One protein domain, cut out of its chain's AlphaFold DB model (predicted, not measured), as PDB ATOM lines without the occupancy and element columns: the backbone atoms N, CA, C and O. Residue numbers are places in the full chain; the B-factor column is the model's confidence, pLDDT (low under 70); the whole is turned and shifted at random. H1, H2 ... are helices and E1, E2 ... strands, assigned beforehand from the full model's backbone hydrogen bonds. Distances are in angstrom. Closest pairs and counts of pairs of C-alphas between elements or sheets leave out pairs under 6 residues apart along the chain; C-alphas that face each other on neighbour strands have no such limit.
ATOM      1  N   VAL A  18      61.343 -37.696   7.944       94.50
ATOM      2  CA  VAL A  18      60.040 -37.253   7.438       94.50
ATOM      3  C   VAL A  18      60.240 -36.211   6.347       94.50
ATOM      4  O   VAL A  18      60.990 -35.254   6.519       94.50
ATOM      5  N   GLU A  19      59.532 -36.389   5.239       94.38
ATOM      6  CA  GLU A  19      59.458 -35.446   4.131       94.38
ATOM      7  C   GLU A  19      57.999 -35.046   3.893       94.38
ATOM      8  O   GLU A  19      57.106 -35.893   3.818       94.38
ATOM      9  N   ARG A  20      57.731 -33.748   3.738       95.00
ATOM     10  CA  ARG A  20      56.420 -33.273   3.286       95.00
ATOM     11  C   ARG A  20      56.371 -33.283   1.760       95.00
ATOM     12  O   ARG A  20      56.983 -32.435   1.119       95.00
ATOM     13  N   LEU A  21      55.584 -34.195   1.190       94.69
ATOM     14  CA  LEU A  21      55.435 -34.329  -0.263       94.69
ATOM     15  C   LEU A  21      54.491 -33.271  -0.846       94.69
ATOM     16  O   LEU A  21      54.737 -32.708  -1.912       94.69
ATOM     17  N   SER A  22      53.372 -33.019  -0.168       94.69
ATOM     18  CA  SER A  22      52.351 -32.053  -0.585       94.69
ATOM     19  C   SER A  22      51.430 -31.705   0.589       94.69
ATOM     20  O   SER A  22      51.645 -32.164   1.712       94.69
ATOM     21  N   LYS A  23      50.406 -30.872   0.353       94.06
ATOM     22  CA  LYS A  23      49.423 -30.498   1.380       94.06
ATOM     23  C   LYS A  23      48.791 -31.746   2.000       94.06
ATOM     24  O   LYS A  23      48.159 -32.536   1.301       94.06
ATOM     25  N   GLY A  24      48.961 -31.896   3.309       93.06
ATOM     26  CA  GLY A  24      48.432 -33.011   4.086       93.06
ATOM     27  C   GLY A  24      49.008 -34.369   3.702       93.06
ATOM     28  O   GLY A  24      48.374 -35.372   3.993       93.06
ATOM     29  N   THR A  25      50.157 -34.429   3.021       96.00
ATOM     30  CA  THR A  25      50.811 -35.692   2.655       96.00
ATOM     31  C   THR A  25      52.273 -35.677   3.070       96.00
ATOM     32  O   THR A  25      53.063 -34.852   2.607       96.00
ATOM     33  N   TYR A  26      52.633 -36.649   3.898       95.88
ATOM     34  CA  TYR A  26      53.952 -36.813   4.489       95.88
ATOM     35  C   TYR A  26      54.483 -38.211   4.178       95.88
ATOM     36  O   TYR A  26      53.717 -39.173   4.109       95.88
ATOM     37  N   LEU A  27      55.789 -38.329   3.991       95.75
ATOM     38  CA  LEU A  27      56.481 -39.587   3.765       95.75
ATOM     39  C   LEU A  27      57.490 -39.809   4.882       95.75
ATOM     40  O   LEU A  27      58.349 -38.966   5.118       95.75
ATOM     41  N   ILE A  28      57.377 -40.946   5.554       93.94
ATOM     42  CA  ILE A  28      58.319 -41.396   6.569       93.94
ATOM     43  C   ILE A  28      59.188 -42.481   5.944       93.94
ATOM     44  O   ILE A  28      58.659 -43.494   5.486       93.94
ATOM     45  N   THR A  29      60.503 -42.286   5.928       93.44
ATOM     46  CA  THR A  29      61.468 -43.253   5.376       93.44
ATOM     47  C   THR A  29      62.513 -43.640   6.420       93.44
ATOM     48  O   THR A  29      62.551 -43.062   7.506       93.44
ATOM     49  N   GLY A  30      63.351 -44.636   6.115       89.50
ATOM     50  CA  GLY A  30      64.327 -45.176   7.074       89.50
ATOM     51  C   GLY A  30      63.689 -46.062   8.148       89.50
ATOM     52  O   GLY A  30      64.286 -46.311   9.193       89.50
ATOM     53  N   VAL A  31      62.467 -46.532   7.888       90.56
ATOM     54  CA  VAL A  31      61.641 -47.343   8.786       90.56
ATOM     55  C   VAL A  31      61.221 -48.635   8.081       90.56
ATOM     56  O   VAL A  31      61.173 -48.694   6.857       90.56
ATOM     57  N   GLY A  32      60.936 -49.680   8.855       86.31
ATOM     58  CA  GLY A  32      60.448 -50.977   8.385       86.31
ATOM     59  C   GLY A  32      58.929 -51.132   8.500       86.31
ATOM     60  O   GLY A  32      58.432 -52.251   8.424       86.31
ATOM     61  N   GLY A  33      58.207 -50.032   8.731       85.69
ATOM     62  CA  GLY A  33      56.777 -50.005   9.031       85.69
ATOM     63  C   GLY A  33      56.479 -49.483  10.441       85.69
ATOM     64  O   GLY A  33      57.311 -48.829  11.078       85.69
ATOM     65  N   PHE A  34      55.260 -49.736  10.920       85.12
ATOM     66  CA  PHE A  34      54.850 -49.374  12.281       85.12
ATOM     67  C   PHE A  34      55.497 -50.286  13.327       85.12
ATOM     68  O   PHE A  34      55.865 -51.418  13.035       85.12
ATOM     69  N   ASN A  35      55.609 -49.796  14.565       78.19
ATOM     70  CA  ASN A  35      56.191 -50.566  15.674       78.19
ATOM     71  C   ASN A  35      55.314 -51.756  16.130       78.19
ATOM     72  O   ASN A  35      55.735 -52.588  16.928       78.19
ATOM     73  N   ASN A  36      54.068 -51.830  15.667       70.19
ATOM     74  CA  ASN A  36      53.141 -52.920  15.947       70.19
ATOM     75  C   ASN A  36      52.299 -53.233  14.698       70.19
ATOM     76  O   ASN A  36      52.218 -52.425  13.775       70.19
ATOM     77  N   ASP A  37      51.616 -54.379  14.697       63.41
ATOM     78  CA  ASP A  37      50.740 -54.806  13.591       63.41
ATOM     79  C   ASP A  37      49.467 -53.936  13.429       63.41
ATOM     80  O   ASP A  37      48.605 -54.239  12.606       63.41
ATOM     81  N   SER A  38      49.311 -52.855  14.208       68.88
ATOM     82  CA  SER A  38      48.111 -52.013  14.237       68.88
ATOM     83  C   SER A  38      48.457 -50.529  14.149       68.88
ATOM     84  O   SER A  38      48.775 -49.866  15.137       68.88
ATOM     85  N   ALA A  39      48.285 -49.949  12.963       66.50
ATOM     86  CA  ALA A  39      48.482 -48.518  12.751       66.50
ATOM     87  C   ALA A  39      47.635 -47.621  13.682       66.50
ATOM     88  O   ALA A  39      48.045 -46.501  13.985       66.50
ATOM     89  N   LEU A  40      46.494 -48.120  14.175       65.94
ATOM     90  CA  LEU A  40      45.620 -47.424  15.132       65.94
ATOM     91  C   LEU A  40      46.318 -47.111  16.461       65.94
ATOM     92  O   LEU A  40      46.060 -46.065  17.045       65.94
ATOM     93  N   ASP A  41      47.218 -47.985  16.913       74.25
ATOM     94  CA  ASP A  41      47.963 -47.807  18.167       74.25
ATOM     95  C   ASP A  41      49.320 -47.117  17.952       74.25
ATOM     96  O   ASP A  41      50.013 -46.747  18.909       74.25
ATOM     97  N   SER A  42      49.722 -46.973  16.688       79.81
ATOM     98  CA  SER A  42      50.996 -46.380  16.289       79.81
ATOM     99  C   SER A  42      50.881 -44.929  15.836       79.81
ATOM    100  O   SER A  42      51.907 -44.259  15.764       79.81
ATOM    101  N   ILE A  43      49.679 -44.421  15.555       85.50
ATOM    102  CA  ILE A  43      49.459 -43.041  15.106       85.50
ATOM    103  C   ILE A  43      48.627 -42.284  16.140       85.50
ATOM    104  O   ILE A  43      47.491 -42.649  16.428       85.50
ATOM    105  N   GLU A  44      49.156 -41.161  16.626       86.38
ATOM    106  CA  GLU A  44      48.425 -40.241  17.497       86.38
ATOM    107  C   GLU A  44      48.196 -38.903  16.786       86.38
ATOM    108  O   GLU A  44      49.138 -38.168  16.470       86.38
ATOM    109  N   ALA A  45      46.923 -38.596  16.516       87.00
ATOM    110  CA  ALA A  45      46.497 -37.344  15.903       87.00
ATOM    111  C   ALA A  45      46.329 -36.232  16.958       87.00
ATOM    112  O   ALA A  45      45.903 -36.505  18.084       87.00
ATOM    113  N   PRO A  46      46.582 -34.959  16.607       84.25
ATOM    114  CA  PRO A  46      46.462 -33.862  17.553       84.25
ATOM    115  C   PRO A  46      45.017 -33.658  18.017       84.25
ATOM    116  O   PRO A  46      44.087 -33.524  17.216       84.25
ATOM    117  N   LEU A  47      44.849 -33.578  19.337       85.38
ATOM    118  CA  LEU A  47      43.561 -33.348  19.985       85.38
ATOM    119  C   LEU A  47      43.337 -31.864  20.295       85.38
ATOM    120  O   LEU A  47      44.247 -31.140  20.718       85.38
ATOM    121  N   CYS A  48      42.097 -31.413  20.140       75.62
ATOM    122  CA  CYS A  48      41.643 -30.114  20.622       75.62
ATOM    123  C   CYS A  48      41.416 -30.135  22.151       75.62
ATOM    124  O   CYS A  48      41.432 -31.191  22.781       75.62
ATOM    125  N   GLN A  49      41.188 -28.971  22.773       75.69
ATOM    126  CA  GLN A  49      40.945 -28.855  24.226       75.69
ATOM    127  C   GLN A  49      39.744 -29.690  24.704       75.69
ATOM    128  O   GLN A  49      39.739 -30.188  25.826       75.69
ATOM    129  N   ASN A  50      38.749 -29.888  23.838       77.88
ATOM    130  CA  ASN A  50      37.585 -30.743  24.082       77.88
ATOM    131  C   ASN A  50      37.863 -32.247  23.864       77.88
ATOM    132  O   ASN A  50      36.926 -33.039  23.861       77.88
ATOM    133  N   LYS A  51      39.133 -32.641  23.681       83.12
ATOM    134  CA  LYS A  51      39.599 -34.009  23.392       83.12
ATOM    135  C   LYS A  51      39.111 -34.595  22.064       83.12
ATOM    136  O   LYS A  51      39.299 -35.785  21.826       83.12
ATOM    137  N   LEU A  52      38.533 -33.781  21.185       85.19
ATOM    138  CA  LEU A  52      38.176 -34.216  19.841       85.19
ATOM    139  C   LEU A  52      39.393 -34.114  18.908       85.19
ATOM    140  O   LEU A  52      40.102 -33.101  18.950       85.19
ATOM    141  N   PRO A  53      39.654 -35.126  18.061       86.12
ATOM    142  CA  PRO A  53      40.728 -35.057  17.075       86.12
ATOM    143  C   PRO A  53      40.494 -33.934  16.066       86.12
ATOM    144  O   PRO A  53      39.389 -33.778  15.551       86.12
ATOM    145  N   LEU A  54      41.537 -33.158  15.774       87.94
ATOM    146  CA  LEU A  54      41.461 -32.019  14.850       87.94
ATOM    147  C   LEU A  54      41.520 -32.428  13.372       87.94
ATOM    148  O   LEU A  54      41.123 -31.654  12.502       87.94
ATOM    149  N   ILE A  55      42.054 -33.615  13.097       92.44
ATOM    150  CA  ILE A  55      42.269 -34.152  11.754       92.44
ATOM    151  C   ILE A  55      41.970 -35.651  11.734       92.44
ATOM    152  O   ILE A  55      42.096 -36.338  12.754       92.44
ATOM    153  N   TRP A  56      41.598 -36.162  10.567       92.38
ATOM    154  CA  TRP A  56      41.695 -37.581  10.248       92.38
ATOM    155  C   TRP A  56      43.117 -37.901   9.811       92.38
ATOM    156  O   TRP A  56      43.788 -37.063   9.207       92.38
ATOM    157  N   VAL A  57      43.557 -39.124  10.080       92.50
ATOM    158  CA  VAL A  57      44.839 -39.628   9.593       92.50
ATOM    159  C   VAL A  57      44.593 -40.939   8.866       92.50
ATOM    160  O   VAL A  57      43.994 -41.857   9.418       92.50
ATOM    161  N   ASN A  58      45.058 -41.007   7.627       92.38
ATOM    162  CA  ASN A  58      45.152 -42.224   6.839       92.38
ATOM    163  C   ASN A  58      46.627 -42.533   6.572       92.38
ATOM    164  O   ASN A  58      47.480 -41.648   6.654       92.38
ATOM    165  N   HIS A  59      46.937 -43.775   6.231       92.31
ATOM    166  CA  HIS A  59      48.303 -44.182   5.941       92.31
ATOM    167  C   HIS A  59      48.353 -45.301   4.901       92.31
ATOM    168  O   HIS A  59      47.386 -46.029   4.690       92.31
ATOM    169  N   GLU A  60      49.513 -45.442   4.278       92.06
ATOM    170  CA  GLU A  60      49.854 -46.503   3.342       92.06
ATOM    171  C   GLU A  60      51.298 -46.934   3.627       92.06
ATOM    172  O   GLU A  60      52.196 -46.092   3.688       92.06
ATOM    173  N   ILE A  61      51.517 -48.235   3.835       90.81
ATOM    174  CA  ILE A  61      52.864 -48.798   3.979       90.81
ATOM    175  C   ILE A  61      53.353 -49.174   2.584       90.81
ATOM    176  O   ILE A  61      52.719 -49.963   1.882       90.81
ATOM    177  N   LEU A  62      54.475 -48.593   2.184       91.44
ATOM    178  CA  LEU A  62      55.119 -48.844   0.908       91.44
ATOM    179  C   LEU A  62      55.936 -50.150   0.959       91.44
ATOM    180  O   LEU A  62      56.314 -50.607   2.040       91.44
ATOM    181  N   PRO A  63      56.242 -50.776  -0.196       89.00
ATOM    182  CA  PRO A  63      56.947 -52.062  -0.239       89.00
ATOM    183  C   PRO A  63      58.347 -52.066   0.395       89.00
ATOM    184  O   PRO A  63      58.859 -53.126   0.743       89.00
ATOM    185  N   ASP A  64      58.979 -50.899   0.513       87.44
ATOM    186  CA  ASP A  64      60.279 -50.695   1.155       87.44
ATOM    187  C   ASP A  64      60.179 -50.501   2.681       87.44
ATOM    188  O   ASP A  64      61.205 -50.354   3.342       87.44
ATOM    189  N   GLY A  65      58.964 -50.514   3.240       88.94
ATOM    190  CA  GLY A  65      58.679 -50.254   4.653       88.94
ATOM    191  C   GLY A  65      58.397 -48.784   4.971       88.94
ATOM    192  O   GLY A  65      57.945 -48.487   6.078       88.94
ATOM    193  N   SER A  66      58.599 -47.872   4.014       92.69
ATOM    194  CA  SER A  66      58.290 -46.453   4.183       92.69
ATOM    195  C   SER A  66      56.790 -46.247   4.412       92.69
ATOM    196  O   SER A  66      55.954 -46.996   3.911       92.69
ATOM    197  N   ILE A  67      56.420 -45.212   5.161       93.06
ATOM    198  CA  ILE A  67      55.026 -44.944   5.525       93.06
ATOM    199  C   ILE A  67      54.607 -43.626   4.896       93.06
ATOM    200  O   ILE A  67      55.105 -42.561   5.259       93.06
ATOM    201  N   LYS A  68      53.649 -43.681   3.978       94.62
ATOM    202  CA  LYS A  68      52.979 -42.493   3.466       94.62
ATOM    203  C   LYS A  68      51.799 -42.178   4.374       94.62
ATOM    204  O   LYS A  68      50.904 -43.000   4.532       94.62
ATOM    205  N   LEU A  69      51.786 -40.994   4.965       94.50
ATOM    206  CA  LEU A  69      50.765 -40.542   5.901       94.50
ATOM    207  C   LEU A  69      49.996 -39.368   5.298       94.50
ATOM    208  O   LEU A  69      50.592 -38.404   4.820       94.50
ATOM    209  N   MET A  70      48.668 -39.458   5.307       95.50
ATOM    210  CA  MET A  70      47.773 -38.436   4.771       95.50
ATOM    211  C   MET A  70      46.864 -37.902   5.869       95.50
ATOM    212  O   MET A  70      46.259 -38.672   6.613       95.50
ATOM    213  N   THR A  71      46.758 -36.584   5.966       95.19
ATOM    214  CA  THR A  71      45.948 -35.896   6.966       95.19
ATOM    215  C   THR A  71      44.793 -35.161   6.309       95.19
ATOM    216  O   THR A  71      44.963 -34.480   5.295       95.19
ATOM    217  N   TYR A  72      43.608 -35.282   6.902       94.44
ATOM    218  CA  TYR A  72      42.388 -34.686   6.366       94.44
ATOM    219  C   TYR A  72      41.673 -33.854   7.420       94.44
ATOM    220  O   TYR A  72      41.763 -34.128   8.618       94.44
ATOM    221  N   HIS A  73      40.957 -32.831   6.975       94.00
ATOM    222  CA  HIS A  73      40.139 -32.001   7.831       94.00
ATOM    223  C   HIS A  73      39.052 -32.849   8.479       94.00
ATOM    224  O   HIS A  73      38.444 -33.680   7.808       94.00
ATOM    225  N   ARG A  74      38.847 -32.658   9.783       92.25
ATOM    226  CA  ARG A  74      37.842 -33.383  10.548       92.25
ATOM    227  C   ARG A  74      36.857 -32.424  11.181       92.25
ATOM    228  O   ARG A  74      37.246 -31.645  12.053       92.25
ATOM    229  N   GLU A  75      35.595 -32.552  10.808       92.50
ATOM    230  CA  GLU A  75      34.498 -31.846  11.464       92.50
ATOM    231  C   GLU A  75      33.761 -32.762  12.450       92.50
ATOM    232  O   GLU A  75      33.708 -33.982  12.293       92.50
ATOM    233  N   HIS A  76      33.172 -32.166  13.486       89.00
ATOM    234  CA  HIS A  76      32.366 -32.870  14.488       89.00
ATOM    235  C   HIS A  76      30.962 -32.270  14.492       89.00
ATOM    236  O   HIS A  76      30.714 -31.242  15.116       89.00
ATOM    237  N   SER A  77      30.033 -32.846  13.729       87.69
ATOM    238  CA  SER A  77      28.683 -32.281  13.546       87.69
ATOM    239  C   SER A  77      27.776 -32.429  14.777       87.69
ATOM    240  O   SER A  77      26.802 -31.683  14.929       87.69
ATOM    241  N   ASP A  78      28.136 -33.342  15.676       88.25
ATOM    242  CA  ASP A  78      27.445 -33.726  16.906       88.25
ATOM    243  C   ASP A  78      27.715 -32.791  18.098       88.25
ATOM    244  O   ASP A  78      27.054 -32.901  19.132       88.25
ATOM    245  N   VAL A  79      28.631 -31.826  17.957       87.88
ATOM    246  CA  VAL A  79      28.963 -30.847  19.005       87.88
ATOM    247  C   VAL A  79      28.485 -29.425  18.659       87.88
ATOM    248  O   VAL A  79      28.100 -29.147  17.515       87.88
ATOM    249  N   PRO A  80      28.460 -28.488  19.634       89.06
ATOM    250  CA  PRO A  80      28.076 -27.098  19.386       89.06
ATOM    251  C   PRO A  80      28.911 -26.447  18.281       89.06
ATOM    252  O   PRO A  80      30.093 -26.745  18.164       89.06
ATOM    253  N   VAL A  81      28.326 -25.508  17.523       86.00
ATOM    254  CA  VAL A  81      28.936 -24.879  16.325       86.00
ATOM    255  C   VAL A  81      30.376 -24.404  16.557       86.00
ATOM    256  O   VAL A  81      31.247 -24.676  15.737       86.00
ATOM    257  N   PHE A  82      30.649 -23.771  17.699       84.44
ATOM    258  CA  PHE A  82      31.985 -23.271  18.043       84.44
ATOM    259  C   PHE A  82      33.031 -24.379  18.284       84.44
ATOM    260  O   PHE A  82      34.227 -24.110  18.255       84.44
ATOM    261  N   ALA A  83      32.594 -25.613  18.545       84.44
ATOM    262  CA  ALA A  83      33.427 -26.776  18.842       84.44
ATOM    263  C   ALA A  83      33.523 -27.772  17.672       84.44
ATOM    264  O   ALA A  83      34.263 -28.749  17.779       84.44
ATOM    265  N   ARG A  84      32.809 -27.530  16.561       87.62
ATOM    266  CA  ARG A  84      32.733 -28.447  15.407       87.62
ATOM    267  C   ARG A  84      34.012 -28.549  14.591       87.62
ATOM    268  O   ARG A  84      34.081 -29.399  13.713       87.62
ATOM    269  N   ASN A  85      34.991 -27.688  14.866       86.88
ATOM    270  CA  ASN A  85      36.217 -27.560  14.082       86.88
ATOM    271  C   ASN A  85      35.968 -27.143  12.617       86.88
ATOM    272  O   ASN A  85      36.781 -27.450  11.762       86.88
ATOM    273  N   ILE A  86      34.877 -26.424  12.321       86.12
ATOM    274  CA  ILE A  86      34.599 -25.907  10.968       86.12
ATOM    275  C   ILE A  86      35.665 -24.873  10.590       86.12
ATOM    276  O   ILE A  86      35.913 -23.930  11.349       86.12
ATOM    277  N   ARG A  87      36.262 -25.022   9.404       84.81
ATOM    278  CA  ARG A  87      37.272 -24.103   8.868       84.81
ATOM    279  C   ARG A  87      36.859 -23.594   7.492       84.81
ATOM    280  O   ARG A  87      36.542 -24.372   6.602       84.81
ATOM    281  N   GLU A  88      36.885 -22.277   7.304       86.44
ATOM    282  CA  GLU A  88      36.519 -21.673   6.020       86.44
ATOM    283  C   GLU A  88      37.432 -22.185   4.889       86.44
ATOM    284  O   GLU A  88      38.652 -22.264   5.047       86.44
ATOM    285  N   GLY A  89      36.830 -22.561   3.755       86.94
ATOM    286  CA  GLY A  89      37.544 -23.119   2.602       86.94
ATOM    287  C   GLY A  89      37.923 -24.599   2.726       86.94
ATOM    288  O   GLY A  89      38.685 -25.089   1.895       86.94
ATOM    289  N   HIS A  90      37.410 -25.295   3.741       87.56
ATOM    290  CA  HIS A  90      37.612 -26.721   3.963       87.56
ATOM    291  C   HIS A  90      36.294 -27.407   4.334       87.56
ATOM    292  O   HIS A  90      35.443 -26.819   4.996       87.56
ATOM    293  N   THR A  91      36.156 -28.656   3.908       91.38
ATOM    294  CA  THR A  91      35.090 -29.586   4.272       91.38
ATOM    295  C   THR A  91      35.674 -30.831   4.929       91.38
ATOM    296  O   THR A  91      36.848 -31.159   4.732       91.38
ATOM    297  N   ASP A  92      34.876 -31.513   5.749       92.31
ATOM    298  CA  ASP A  92      35.247 -32.806   6.332       92.31
ATOM    299  C   ASP A  92      35.757 -33.782   5.257       92.31
ATOM    300  O   ASP A  92      35.104 -34.022   4.242       92.31
ATOM    301  N   GLY A  93      36.950 -34.334   5.482       92.31
ATOM    302  CA  GLY A  93      37.638 -35.203   4.528       92.31
ATOM    303  C   GLY A  93      38.553 -34.491   3.524       92.31
ATOM    304  O   GLY A  93      39.218 -35.178   2.751       92.31
ATOM    305  N   ASP A  94      38.673 -33.159   3.537       93.88
ATOM    306  CA  ASP A  94      39.622 -32.454   2.662       93.88
ATOM    307  C   ASP A  94      41.073 -32.626   3.113       93.88
ATOM    308  O   ASP A  94      41.383 -32.480   4.293       93.88
ATOM    309  N   LEU A  95      42.001 -32.823   2.170       93.69
ATOM    310  CA  LEU A  95      43.436 -32.832   2.474       93.69
ATOM    311  C   LEU A  95      43.877 -31.505   3.108       93.69
ATOM    312  O   LEU A  95      43.716 -30.415   2.540       93.69
ATOM    313  N   ILE A  96      44.481 -31.604   4.289       94.25
ATOM    314  CA  ILE A  96      44.977 -30.457   5.046       94.25
ATOM    315  C   ILE A  96      46.262 -30.830   5.766       94.25
ATOM    316  O   ILE A  96      46.394 -31.947   6.252       94.25
ATOM    317  N   ASP A  97      47.206 -29.896   5.845       93.81
ATOM    318  CA  ASP A  97      48.395 -30.072   6.676       93.81
ATOM    319  C   ASP A  97      48.024 -30.163   8.163       93.81
ATOM    320  O   ASP A  97      46.960 -29.703   8.598       93.81
ATOM    321  N   ILE A  98      48.933 -30.734   8.954       92.62
ATOM    322  CA  ILE A  98      48.822 -30.747  10.416       92.62
ATOM    323  C   ILE A  98      48.618 -29.297  10.905       92.62
ATOM    324  O   ILE A  98      49.310 -28.398  10.427       92.62
ATOM    325  N   PRO A  99      47.678 -29.025  11.831       89.19
ATOM    326  CA  PRO A  99      47.465 -27.671  12.334       89.19
ATOM    327  C   PRO A  99      48.739 -27.067  12.944       89.19
ATOM    328  O   PRO A  99      49.504 -27.763  13.610       89.19
ATOM    329  N   GLU A 100      48.955 -25.766  12.753       87.69
ATOM    330  CA  GLU A 100      50.119 -25.070  13.315       87.69
ATOM    331  C   GLU A 100      50.198 -25.224  14.842       87.69
ATOM    332  O   GLU A 100      49.183 -25.224  15.546       87.69
ATOM    333  N   GLY A 101      51.418 -25.393  15.361       85.06
ATOM    334  CA  GLY A 101      51.659 -25.643  16.787       85.06
ATOM    335  C   GLY A 101      51.199 -27.022  17.277       85.06
ATOM    336  O   GLY A 101      51.209 -27.281  18.481       85.06
ATOM    337  N   ARG A 102      50.780 -27.912  16.371       90.88
ATOM    338  CA  ARG A 102      50.430 -29.306  16.659       90.88
ATOM    339  C   ARG A 102      51.353 -30.254  15.903       90.88
ATOM    340  O   ARG A 102      51.989 -29.881  14.921       90.88
ATOM    341  N   PHE A 103      51.390 -31.497  16.359       91.62
ATOM    342  CA  PHE A 103      52.157 -32.563  15.734       91.62
ATOM    343  C   PHE A 103      51.330 -33.843  15.650       91.62
ATOM    344  O   PHE A 103      50.380 -34.034  16.410       91.62
ATOM    345  N   VAL A 104      51.716 -34.714  14.722       91.44
ATOM    346  CA  VAL A 104      51.293 -36.118  14.683       91.44
ATOM    347  C   VAL A 104      52.448 -36.961  15.204       91.44
ATOM    348  O   VAL A 104      53.592 -36.793  14.758       91.44
ATOM    349  N   SER A 105      52.154 -37.842  16.158       91.50
ATOM    350  CA  SER A 105      53.113 -38.824  16.660       91.50
ATOM    351  C   SER A 105      52.951 -40.125  15.889       91.50
ATOM    352  O   SER A 105      51.826 -40.577  15.675       91.50
ATOM    353  N   VAL A 106      54.066 -40.710  15.455       90.00
ATOM    354  CA  VAL A 106      54.076 -41.992  14.748       90.00
ATOM    355  C   VAL A 106      55.124 -42.895  15.374       90.00
ATOM    356  O   VAL A 106      56.292 -42.526  15.462       90.00
ATOM    357  N   ARG A 107      54.702 -44.083  15.804       90.12
ATOM    358  CA  ARG A 107      55.576 -45.130  16.331       90.12
ATOM    359  C   ARG A 107      55.980 -46.053  15.196       90.12
ATOM    360  O   ARG A 107      55.140 -46.713  14.588       90.12
ATOM    361  N   VAL A 108      57.272 -46.095  14.924       88.69
ATOM    362  CA  VAL A 108      57.848 -46.821  13.791       88.69
ATOM    363  C   VAL A 108      58.811 -47.890  14.277       88.69
ATOM    364  O   VAL A 108      59.382 -47.764  15.359       88.69
ATOM    365  N   GLN A 109      58.995 -48.927  13.470       87.88
ATOM    366  CA  GLN A 109      60.062 -49.896  13.659       87.88
ATOM    367  C   GLN A 109      61.259 -49.483  12.800       87.88
ATOM    368  O   GLN A 109      61.113 -49.279  11.595       87.88
ATOM    369  N   ILE A 110      62.453 -49.394  13.384       88.19
ATOM    370  CA  ILE A 110      63.685 -49.227  12.603       88.19
ATOM    371  C   ILE A 110      64.106 -50.596  12.055       88.19
ATOM    372  O   ILE A 110      64.152 -51.567  12.818       88.19
TER     373      ILE A 110
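This is residues 18 to 110 of the 116 residues of an uncharacterized protein of Xenorhabdus szentirmaii DSM 16338 (UniProt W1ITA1). With little regular structure, this is a strongly twisted sheet of four strands, with loops, among them residues 43 to 46 and 103 to 106, over one face of E3 and E4; the loop after E4 lengthens it at one end. The 93 printed residues hold E1, E2, H1, E3, E4 in turn; the sheet runs E1 - E2 - E4 - E3, all antiparallel. Mostly strand, with 28 residues in named elements, it is compact (radius of gyration of the C-alphas 14.0 A) and elongated, 43 by 24 by 21 A.

E1, residues 18 to 22, 12.3 A, begins at C-alpha 18 (60.040, -37.253, 7.438). E2 is residues 25 to 29, 13.3 A; H1, 39 to 42, 4.8 A; E3, 55 to 61, 19.7 A. E4, residues 67 to 73, 19.9 A, ends at C-alpha 73 (40.139, -32.001, 7.831).

E1 and E2 form a hairpin, N 19 and O 27 2.8 A apart. E2 and E4 are antiparallel neighbours, with N 26 and O 69 within hydrogen-bond range at 2.8 A. E3 and E4 form a hairpin, N 58 and O 70 2.8 A apart. H1, too short for an O i to N i+4 pair, only grazes the sheet with residues 39 to 40. E2, H1, E3 make a split strand-helix-strand unit, two strands that run the same way in one sheet with a helix between them along the chain and E4 between them in the sheet, with a right-handed crossover.

The farthest C-alphas, Asp 64 and Pro 80, are 43.9 A apart. The printed part has no cut; the H1 to E3 link is long. Residues 37 to 40 have pLDDT under 70.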